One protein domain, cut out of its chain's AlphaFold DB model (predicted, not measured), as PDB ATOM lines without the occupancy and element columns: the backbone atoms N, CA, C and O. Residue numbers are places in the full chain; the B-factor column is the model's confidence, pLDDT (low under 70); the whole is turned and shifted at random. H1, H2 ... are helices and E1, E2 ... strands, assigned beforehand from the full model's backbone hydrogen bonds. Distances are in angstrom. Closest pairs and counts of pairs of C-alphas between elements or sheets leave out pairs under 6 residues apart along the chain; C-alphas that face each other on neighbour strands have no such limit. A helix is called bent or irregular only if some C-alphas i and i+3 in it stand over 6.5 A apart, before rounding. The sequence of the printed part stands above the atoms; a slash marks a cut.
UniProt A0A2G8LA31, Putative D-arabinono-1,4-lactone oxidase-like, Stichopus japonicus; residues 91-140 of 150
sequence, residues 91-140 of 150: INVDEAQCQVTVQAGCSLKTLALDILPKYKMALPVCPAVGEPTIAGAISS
ATOM      1  N   ILE A  91      17.959  53.093 -30.646       90.88
ATOM      2  CA  ILE A  91      17.643  53.840 -29.422       90.88
ATOM      3  C   ILE A  91      16.950  52.933 -28.409       90.88
ATOM      4  O   ILE A  91      17.293  52.955 -27.231       90.88
ATOM      5  N   ASN A  92      15.958  52.162 -28.853       92.44
ATOM      6  CA  ASN A  92      15.180  51.293 -27.978       92.44
ATOM      7  C   ASN A  92      14.592  50.109 -28.752       92.44
ATOM      8  O   ASN A  92      14.242  50.253 -29.924       92.44
ATOM      9  N   VAL A  93      14.442  48.970 -28.083       92.38
ATOM     10  CA  VAL A  93      13.757  47.781 -28.600       92.38
ATOM     11  C   VAL A  93      12.723  47.358 -27.563       92.38
ATOM     12  O   VAL A  93      13.082  46.993 -26.447       92.38
ATOM     13  N   ASP A  94      11.447  47.425 -27.928       92.56
ATOM     14  CA  ASP A  94      10.330  46.942 -27.120       92.56
ATOM     15  C   ASP A  94       9.831  45.611 -27.697       92.56
ATOM     16  O   ASP A  94       9.083  45.571 -28.680       92.56
ATOM     17  N   GLU A  95      10.264  44.509 -27.083       92.12
ATOM     18  CA  GLU A  95       9.871  43.153 -27.479       92.12
ATOM     19  C   GLU A  95       8.388  42.871 -27.200       92.12
ATOM     20  O   GLU A  95       7.743  42.154 -27.966       92.12
ATOM     21  N   ALA A  96       7.820  43.459 -26.141       90.75
ATOM     22  CA  ALA A  96       6.435  43.216 -25.749       90.75
ATOM     23  C   ALA A  96       5.454  43.827 -26.757       90.75
ATOM     24  O   ALA A  96       4.443  43.209 -27.095       90.75
ATOM     25  N   GLN A  97       5.766  45.021 -27.262       91.44
ATOM     26  CA  GLN A  97       4.973  45.693 -28.295       91.44
ATOM     27  C   GLN A  97       5.438  45.390 -29.722       91.44
ATOM     28  O   GLN A  97       4.802  45.842 -30.675       91.44
ATOM     29  N   CYS A  98       6.532  44.641 -29.883       89.12
ATOM     30  CA  CYS A  98       7.192  44.422 -31.167       89.12
ATOM     31  C   CYS A  98       7.520  45.741 -31.898       89.12
ATOM     32  O   CYS A  98       7.310  45.867 -33.108       89.12
ATOM     33  N   GLN A  99       8.067  46.721 -31.176       91.56
ATOM     34  CA  GLN A  99       8.459  48.025 -31.719       91.56
ATOM     35  C   GLN A  99       9.957  48.270 -31.564       91.56
ATOM     36  O   GLN A  99      10.567  47.905 -30.564       91.56
ATOM     37  N   VAL A 100      10.558  48.931 -32.554       92.12
ATOM     38  CA  VAL A 100      11.968  49.328 -32.502       92.12
ATOM     39  C   VAL A 100      12.098  50.806 -32.823       92.12
ATOM     40  O   VAL A 100      11.638  51.275 -33.864       92.12
ATOM     41  N   THR A 101      12.772  51.529 -31.935       92.12
ATOM     42  CA  THR A 101      13.119  52.937 -32.104       92.12
ATOM     43  C   THR A 101      14.565  53.036 -32.561       92.12
ATOM     44  O   THR A 101      15.488  52.592 -31.880       92.12
ATOM     45  N   VAL A 102      14.771  53.661 -33.711       91.06
ATOM     46  CA  VAL A 102      16.067  53.787 -34.386       91.06
ATOM     47  C   VAL A 102      16.273  55.209 -34.865       91.06
ATOM     48  O   VAL A 102      15.320  55.950 -35.115       91.06
ATOM     49  N   GLN A 103      17.530  55.590 -35.032       89.38
ATOM     50  CA  GLN A 103      17.866  56.838 -35.687       89.38
ATOM     51  C   GLN A 103      17.615  56.765 -37.202       89.38
ATOM     52  O   GLN A 103      17.727  55.721 -37.844       89.38
ATOM     53  N   ALA A 104      17.278  57.916 -37.786       84.69
ATOM     54  CA  ALA A 104      16.866  58.061 -39.183       84.69
ATOM     55  C   ALA A 104      17.924  57.624 -40.217       84.69
ATOM     56  O   ALA A 104      17.569  57.269 -41.345       84.69
ATOM     57  N   GLY A 105      19.204  57.674 -39.845       85.06
ATOM     58  CA  GLY A 105      20.333  57.259 -40.672       85.06
ATOM     59  C   GLY A 105      20.628  55.764 -40.631       85.06
ATOM     60  O   GLY A 105      21.443  55.304 -41.424       85.06
ATOM     61  N   CYS A 106      19.962  55.002 -39.759       86.06
ATOM     62  CA  CYS A 106      20.182  53.567 -39.647       86.06
ATOM     63  C   CYS A 106      19.879  52.869 -40.977       86.06
ATOM     64  O   CYS A 106      18.871  53.164 -41.630       86.06
ATOM     65  N   SER A 107      20.773  51.975 -41.400       85.19
ATOM     66  CA  SER A 107      20.583  51.194 -42.617       85.19
ATOM     67  C   SER A 107      19.494  50.152 -42.400       85.19
ATOM     68  O   SER A 107      19.504  49.390 -41.429       85.19
ATOM     69  N   LEU A 108      18.555  50.079 -43.341       84.81
ATOM     70  CA  LEU A 108      17.464  49.116 -43.266       84.81
ATOM     71  C   LEU A 108      17.968  47.667 -43.312       84.81
ATOM     72  O   LEU A 108      17.363  46.786 -42.706       84.81
ATOM     73  N   LYS A 109      19.099  47.429 -43.987       84.25
ATOM     74  CA  LYS A 109      19.760  46.123 -44.044       84.25
ATOM     75  C   LYS A 109      20.302  45.717 -42.674       84.25
ATOM     76  O   LYS A 109      19.997  44.618 -42.225       84.25
ATOM     77  N   THR A 110      21.034  46.612 -42.007       85.75
ATOM     78  CA  THR A 110      21.561  46.386 -40.651       85.75
ATOM     79  C   THR A 110      20.419  46.115 -39.672       85.75
ATOM     80  O   THR A 110      20.464  45.165 -38.893       85.75
ATOM     81  N   LEU A 111      19.330  46.891 -39.757       88.31
ATOM     82  CA  LEU A 111      18.141  46.654 -38.939       88.31
ATOM     83  C   LEU A 111      17.539  45.263 -39.192       88.31
ATOM     84  O   LEU A 111      17.298  44.518 -38.241       88.31
ATOM     85  N   ALA A 112      17.313  44.906 -40.456       87.50
ATOM     86  CA  ALA A 112      16.629  43.672 -40.832       87.50
ATOM     87  C   ALA A 112      17.460  42.400 -40.601       87.50
ATOM     88  O   ALA A 112      16.891  41.383 -40.208       87.50
ATOM     89  N   LEU A 113      18.768  42.441 -40.860       86.19
ATOM     90  CA  LEU A 113      19.642  41.265 -40.827       86.19
ATOM     91  C   LEU A 113      20.421  41.123 -39.514       86.19
ATOM     92  O   LEU A 113      20.636  39.998 -39.073       86.19
ATOM     93  N   ASP A 114      20.805  42.229 -38.870       87.94
ATOM     94  CA  ASP A 114      21.734  42.180 -37.731       87.94
ATOM     95  C   ASP A 114      21.075  42.503 -36.386       87.94
ATOM     96  O   ASP A 114      21.536  42.023 -35.344       87.94
ATOM     97  N   ILE A 115      20.033  43.342 -36.373       89.69
ATOM     98  CA  ILE A 115      19.390  43.814 -35.137       89.69
ATOM     99  C   ILE A 115      18.145  42.982 -34.826       89.69
ATOM    100  O   ILE A 115      18.113  42.306 -33.802       89.69
ATOM    101  N   LEU A 116      17.135  42.992 -35.700       90.25
ATOM    102  CA  LEU A 116      15.842  42.344 -35.434       90.25
ATOM    103  C   LEU A 116      15.934  40.832 -35.142       90.25
ATOM    104  O   LEU A 116      15.260  40.383 -34.209       90.25
ATOM    105  N   PRO A 117      16.796  40.042 -35.819       90.62
ATOM    106  CA  PRO A 117      16.917  38.614 -35.528       90.62
ATOM    107  C   PRO A 117      17.399  38.307 -34.104       90.62
ATOM    108  O   PRO A 117      17.036  37.267 -33.557       90.62
ATOM    109  N   LYS A 118      18.149  39.218 -33.463       92.44
ATOM    110  CA  LYS A 118      18.588  39.063 -32.062       92.44
ATOM    111  C   LYS A 118      17.419  39.088 -31.078       92.44
ATOM    112  O   LYS A 118      17.496  38.451 -30.035       92.44
ATOM    113  N   TYR A 119      16.336  39.767 -31.447       91.19
ATOM    114  CA  TYR A 119      15.114  39.908 -30.654       91.19
ATOM    115  C   TYR A 119      13.980  39.009 -31.163       91.19
ATOM    116  O   TYR A 119      12.831  39.174 -30.770       91.19
ATOM    117  N   LYS A 120      14.279  38.053 -32.061       91.00
ATOM    118  CA  LYS A 120      13.284  37.177 -32.717       91.00
ATOM    119  C   LYS A 120      12.196  37.953 -33.474       91.00
ATOM    120  O   LYS A 120      11.072  37.479 -33.622       91.00
ATOM    121  N   MET A 121      12.546  39.133 -33.977       90.56
ATOM    122  CA  MET A 121      11.670  40.004 -34.754       90.56
ATOM    123  C   MET A 121      12.094  40.017 -36.225       90.56
ATOM    124  O   MET A 121      13.224  39.670 -36.570       90.56
ATOM    125  N   ALA A 122      11.191  40.447 -37.103       89.12
ATOM    126  CA  ALA A 122      11.469  40.633 -38.523       89.12
ATOM    127  C   ALA A 122      10.633  41.782 -39.096       89.12
ATOM    128  O   ALA A 122       9.552  42.091 -38.591       89.12
ATOM    129  N   LEU A 123      11.118  42.400 -40.176       86.12
ATOM    130  CA  LEU A 123      10.308  43.343 -40.943       86.12
ATOM    131  C   LEU A 123       9.307  42.581 -41.819       86.12
ATOM    132  O   LEU A 123       9.683  41.586 -42.440       86.12
ATOM    133  N   PRO A 124       8.061  43.068 -41.947       82.00
ATOM    134  CA  PRO A 124       7.056  42.426 -42.793       82.00
ATOM    135  C   PRO A 124       7.413  42.499 -44.283       82.00
ATOM    136  O   PRO A 124       7.009  41.637 -45.058       82.00
ATOM    137  N   VAL A 125       8.157  43.532 -44.689       77.62
ATOM    138  CA  VAL A 125       8.681  43.698 -46.046       77.62
ATOM    139  C   VAL A 125      10.064  44.330 -45.965       77.62
ATOM    140  O   VAL A 125      10.255  45.322 -45.264       77.62
ATOM    141  N   CYS A 126      11.017  43.773 -46.710       71.31
ATOM    142  CA  CYS A 126      12.360  44.319 -46.870       71.31
ATOM    143  C   CYS A 126      12.572  44.677 -48.353       71.31
ATOM    144  O   CYS A 126      12.227  43.866 -49.219       71.31
ATOM    145  N   PRO A 127      13.077  45.873 -48.695       64.44
ATOM    146  CA  PRO A 127      13.352  46.220 -50.080       64.44
ATOM    147  C   PRO A 127      14.481  45.352 -50.642       64.44
ATOM    148  O   PRO A 127      15.485  45.098 -49.984       64.44
ATOM    149  N   ALA A 128      14.304  44.914 -51.889       61.34
ATOM    150  CA  ALA A 128      15.198  43.965 -52.546       61.34
ATOM    151  C   ALA A 128      16.525  44.578 -53.028       61.34
ATOM    152  O   ALA A 128      17.478  43.844 -53.278       61.34
ATOM    153  N   VAL A 129      16.588  45.904 -53.214       58.50
ATOM    154  CA  VAL A 129      17.730  46.568 -53.855       58.50
ATOM    155  C   VAL A 129      18.055  47.892 -53.171       58.50
ATOM    156  O   VAL A 129      17.180  48.734 -52.963       58.50
ATOM    157  N   GLY A 130      19.345  48.085 -52.901       58.06
ATOM    158  CA  GLY A 130      19.894  49.250 -52.221       58.06
ATOM    159  C   GLY A 130      19.955  49.052 -50.711       58.06
ATOM    160  O   GLY A 130      19.173  48.304 -50.133       58.06
ATOM    161  N   GLU A 131      20.889  49.744 -50.069       73.44
ATOM    162  CA  GLU A 131      20.969  49.861 -48.612       73.44
ATOM    163  C   GLU A 131      20.388  51.229 -48.220       73.44
ATOM    164  O   GLU A 131      21.145  52.148 -47.900       73.44
ATOM    165  N   PRO A 132      19.060  51.454 -48.352       77.88
ATOM    166  CA  PRO A 132      18.488  52.732 -47.975       77.88
ATOM    167  C   PRO A 132      18.584  52.901 -46.460       77.88
ATOM    168  O   PRO A 132      18.417  51.951 -45.688       77.88
ATOM    169  N   THR A 133      18.772  54.145 -46.033       84.75
ATOM    170  CA  THR A 133      18.511  54.507 -44.644       84.75
ATOM    171  C   THR A 133      17.016  54.401 -44.364       84.75
ATOM    172  O   THR A 133      16.191  54.552 -45.271       84.75
ATOM    173  N   ILE A 134      16.635  54.179 -43.111       83.81
ATOM    174  CA  ILE A 134      15.229  54.030 -42.710       83.81
ATOM    175  C   ILE A 134      14.401  55.253 -43.097       83.81
ATOM    176  O   ILE A 134      13.308  55.111 -43.640       83.81
ATOM    177  N   ALA A 135      14.937  56.459 -42.918       81.69
ATOM    178  CA  ALA A 135      14.230  57.663 -43.337       81.69
ATOM    179  C   ALA A 135      14.118  57.792 -44.868       81.69
ATOM    180  O   ALA A 135      13.171  58.404 -45.365       81.69
ATOM    181  N   GLY A 136      15.055  57.214 -45.629       74.25
ATOM    182  CA  GLY A 136      14.951  57.114 -47.088       74.25
ATOM    183  C   GLY A 136      13.874  56.111 -47.495       74.25
ATOM    184  O   GLY A 136      13.029  56.409 -48.339       74.25
ATOM    185  N   ALA A 137      13.845  54.960 -46.820       77.06
ATOM    186  CA  ALA A 137      12.834  53.936 -47.020       77.06
ATOM    187  C   ALA A 137      11.422  54.473 -46.736       77.06
ATOM    188  O   ALA A 137      10.569  54.423 -47.616       77.06
ATOM    189  N   ILE A 138      11.187  55.093 -45.577       80.12
ATOM    190  CA  ILE A 138       9.876  55.667 -45.215       80.12
ATOM    191  C   ILE A 138       9.452  56.775 -46.191       80.12
ATOM    192  O   ILE A 138       8.278  56.890 -46.530       80.12
ATOM    193  N   SER A 139      10.395  57.592 -46.671       72.69
ATOM    194  CA  SER A 139      10.069  58.726 -47.541       72.69
ATOM    195  C   SER A 139       9.583  58.317 -48.934       72.69
ATOM    196  O   SER A 139       8.986  59.137 -49.634       72.69
ATOM    197  N   SER A 140       9.924  57.125 -49.425       59.62
ATOM    198  CA  SER A 140       9.821  56.851 -50.867       59.62
ATOM    199  C   SER A 140       9.679  55.390 -51.266       59.62
ATOM    200  O   SER A 140       9.408  55.118 -52.437       59.62
TER     201      SER A 140
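This is residues 91 to 140 of the 150 residues of the protein "Putative D-arabinono-1,4-lactone oxidase-like" of Stichopus japonicus (UniProt A0A2G8LA31). A small two-strand hairpin, E1 and E2, and a short helix, H2, lie toward opposite ends of an elongated model; the longer helix H1 runs lengthwise between these ends, and a long link, residues 120 to 133, folds back from its last residue toward H2. The printed part has 50 residues, with two named strands and then two named helices, in the order E1, E2, H1, H2. The sheet's order is E1 - E2, antiparallel, and the class is mixed, helices and strands. The whole is compact, with a radius of gyration of the C-alphas of 10.6 A, and spans 29 by 19 by 15 A.

Find C-alpha 91 at (17.643, 53.840, -29.422), where E1, residues 91 to 94, begins. E2 follows at residues 99 to 102. Go on to C-alpha 108 at (17.464, 49.116, -43.266); from there H1, residues 108 to 119, runs 15.8 A. H2, residues 134 to 140, covers 10.2 A and ends at C-alpha 140, (9.821, 56.851, -50.867).

Look first at the hairpin of E1 and E2, antiparallel at 174 degrees: N 91 and O 101 are 2.8 A apart and N 99 and O 94 2.9 A, both within hydrogen-bond range. E1 and H1 are only just apart, their closest C-alphas at 8.2 A. H1 and H2 are close but not clearly touching, with the closest C-alphas, those of Leu 108 and Ile 134, 5.4 A apart. They run opposite ways at a steep tilt of 51 degrees. H1 is irregular, but only just: C-alphas 113 and 116 are 6.7 A apart. In H2 every O i to N i+4 pair is within hydrogen-bond range; in H1 3 of 8 are, beside 3 of 9 O i to N i+3 pairs.

The two farthest C-alphas, those of Ala 96 and Val 129, are 30.5 A apart. The printed part has no cut, and the link from H1 to H2 is long. Mean pLDDT of the printed part is 83.7; look for values under 70 at residues 127 to 130 and residue 140.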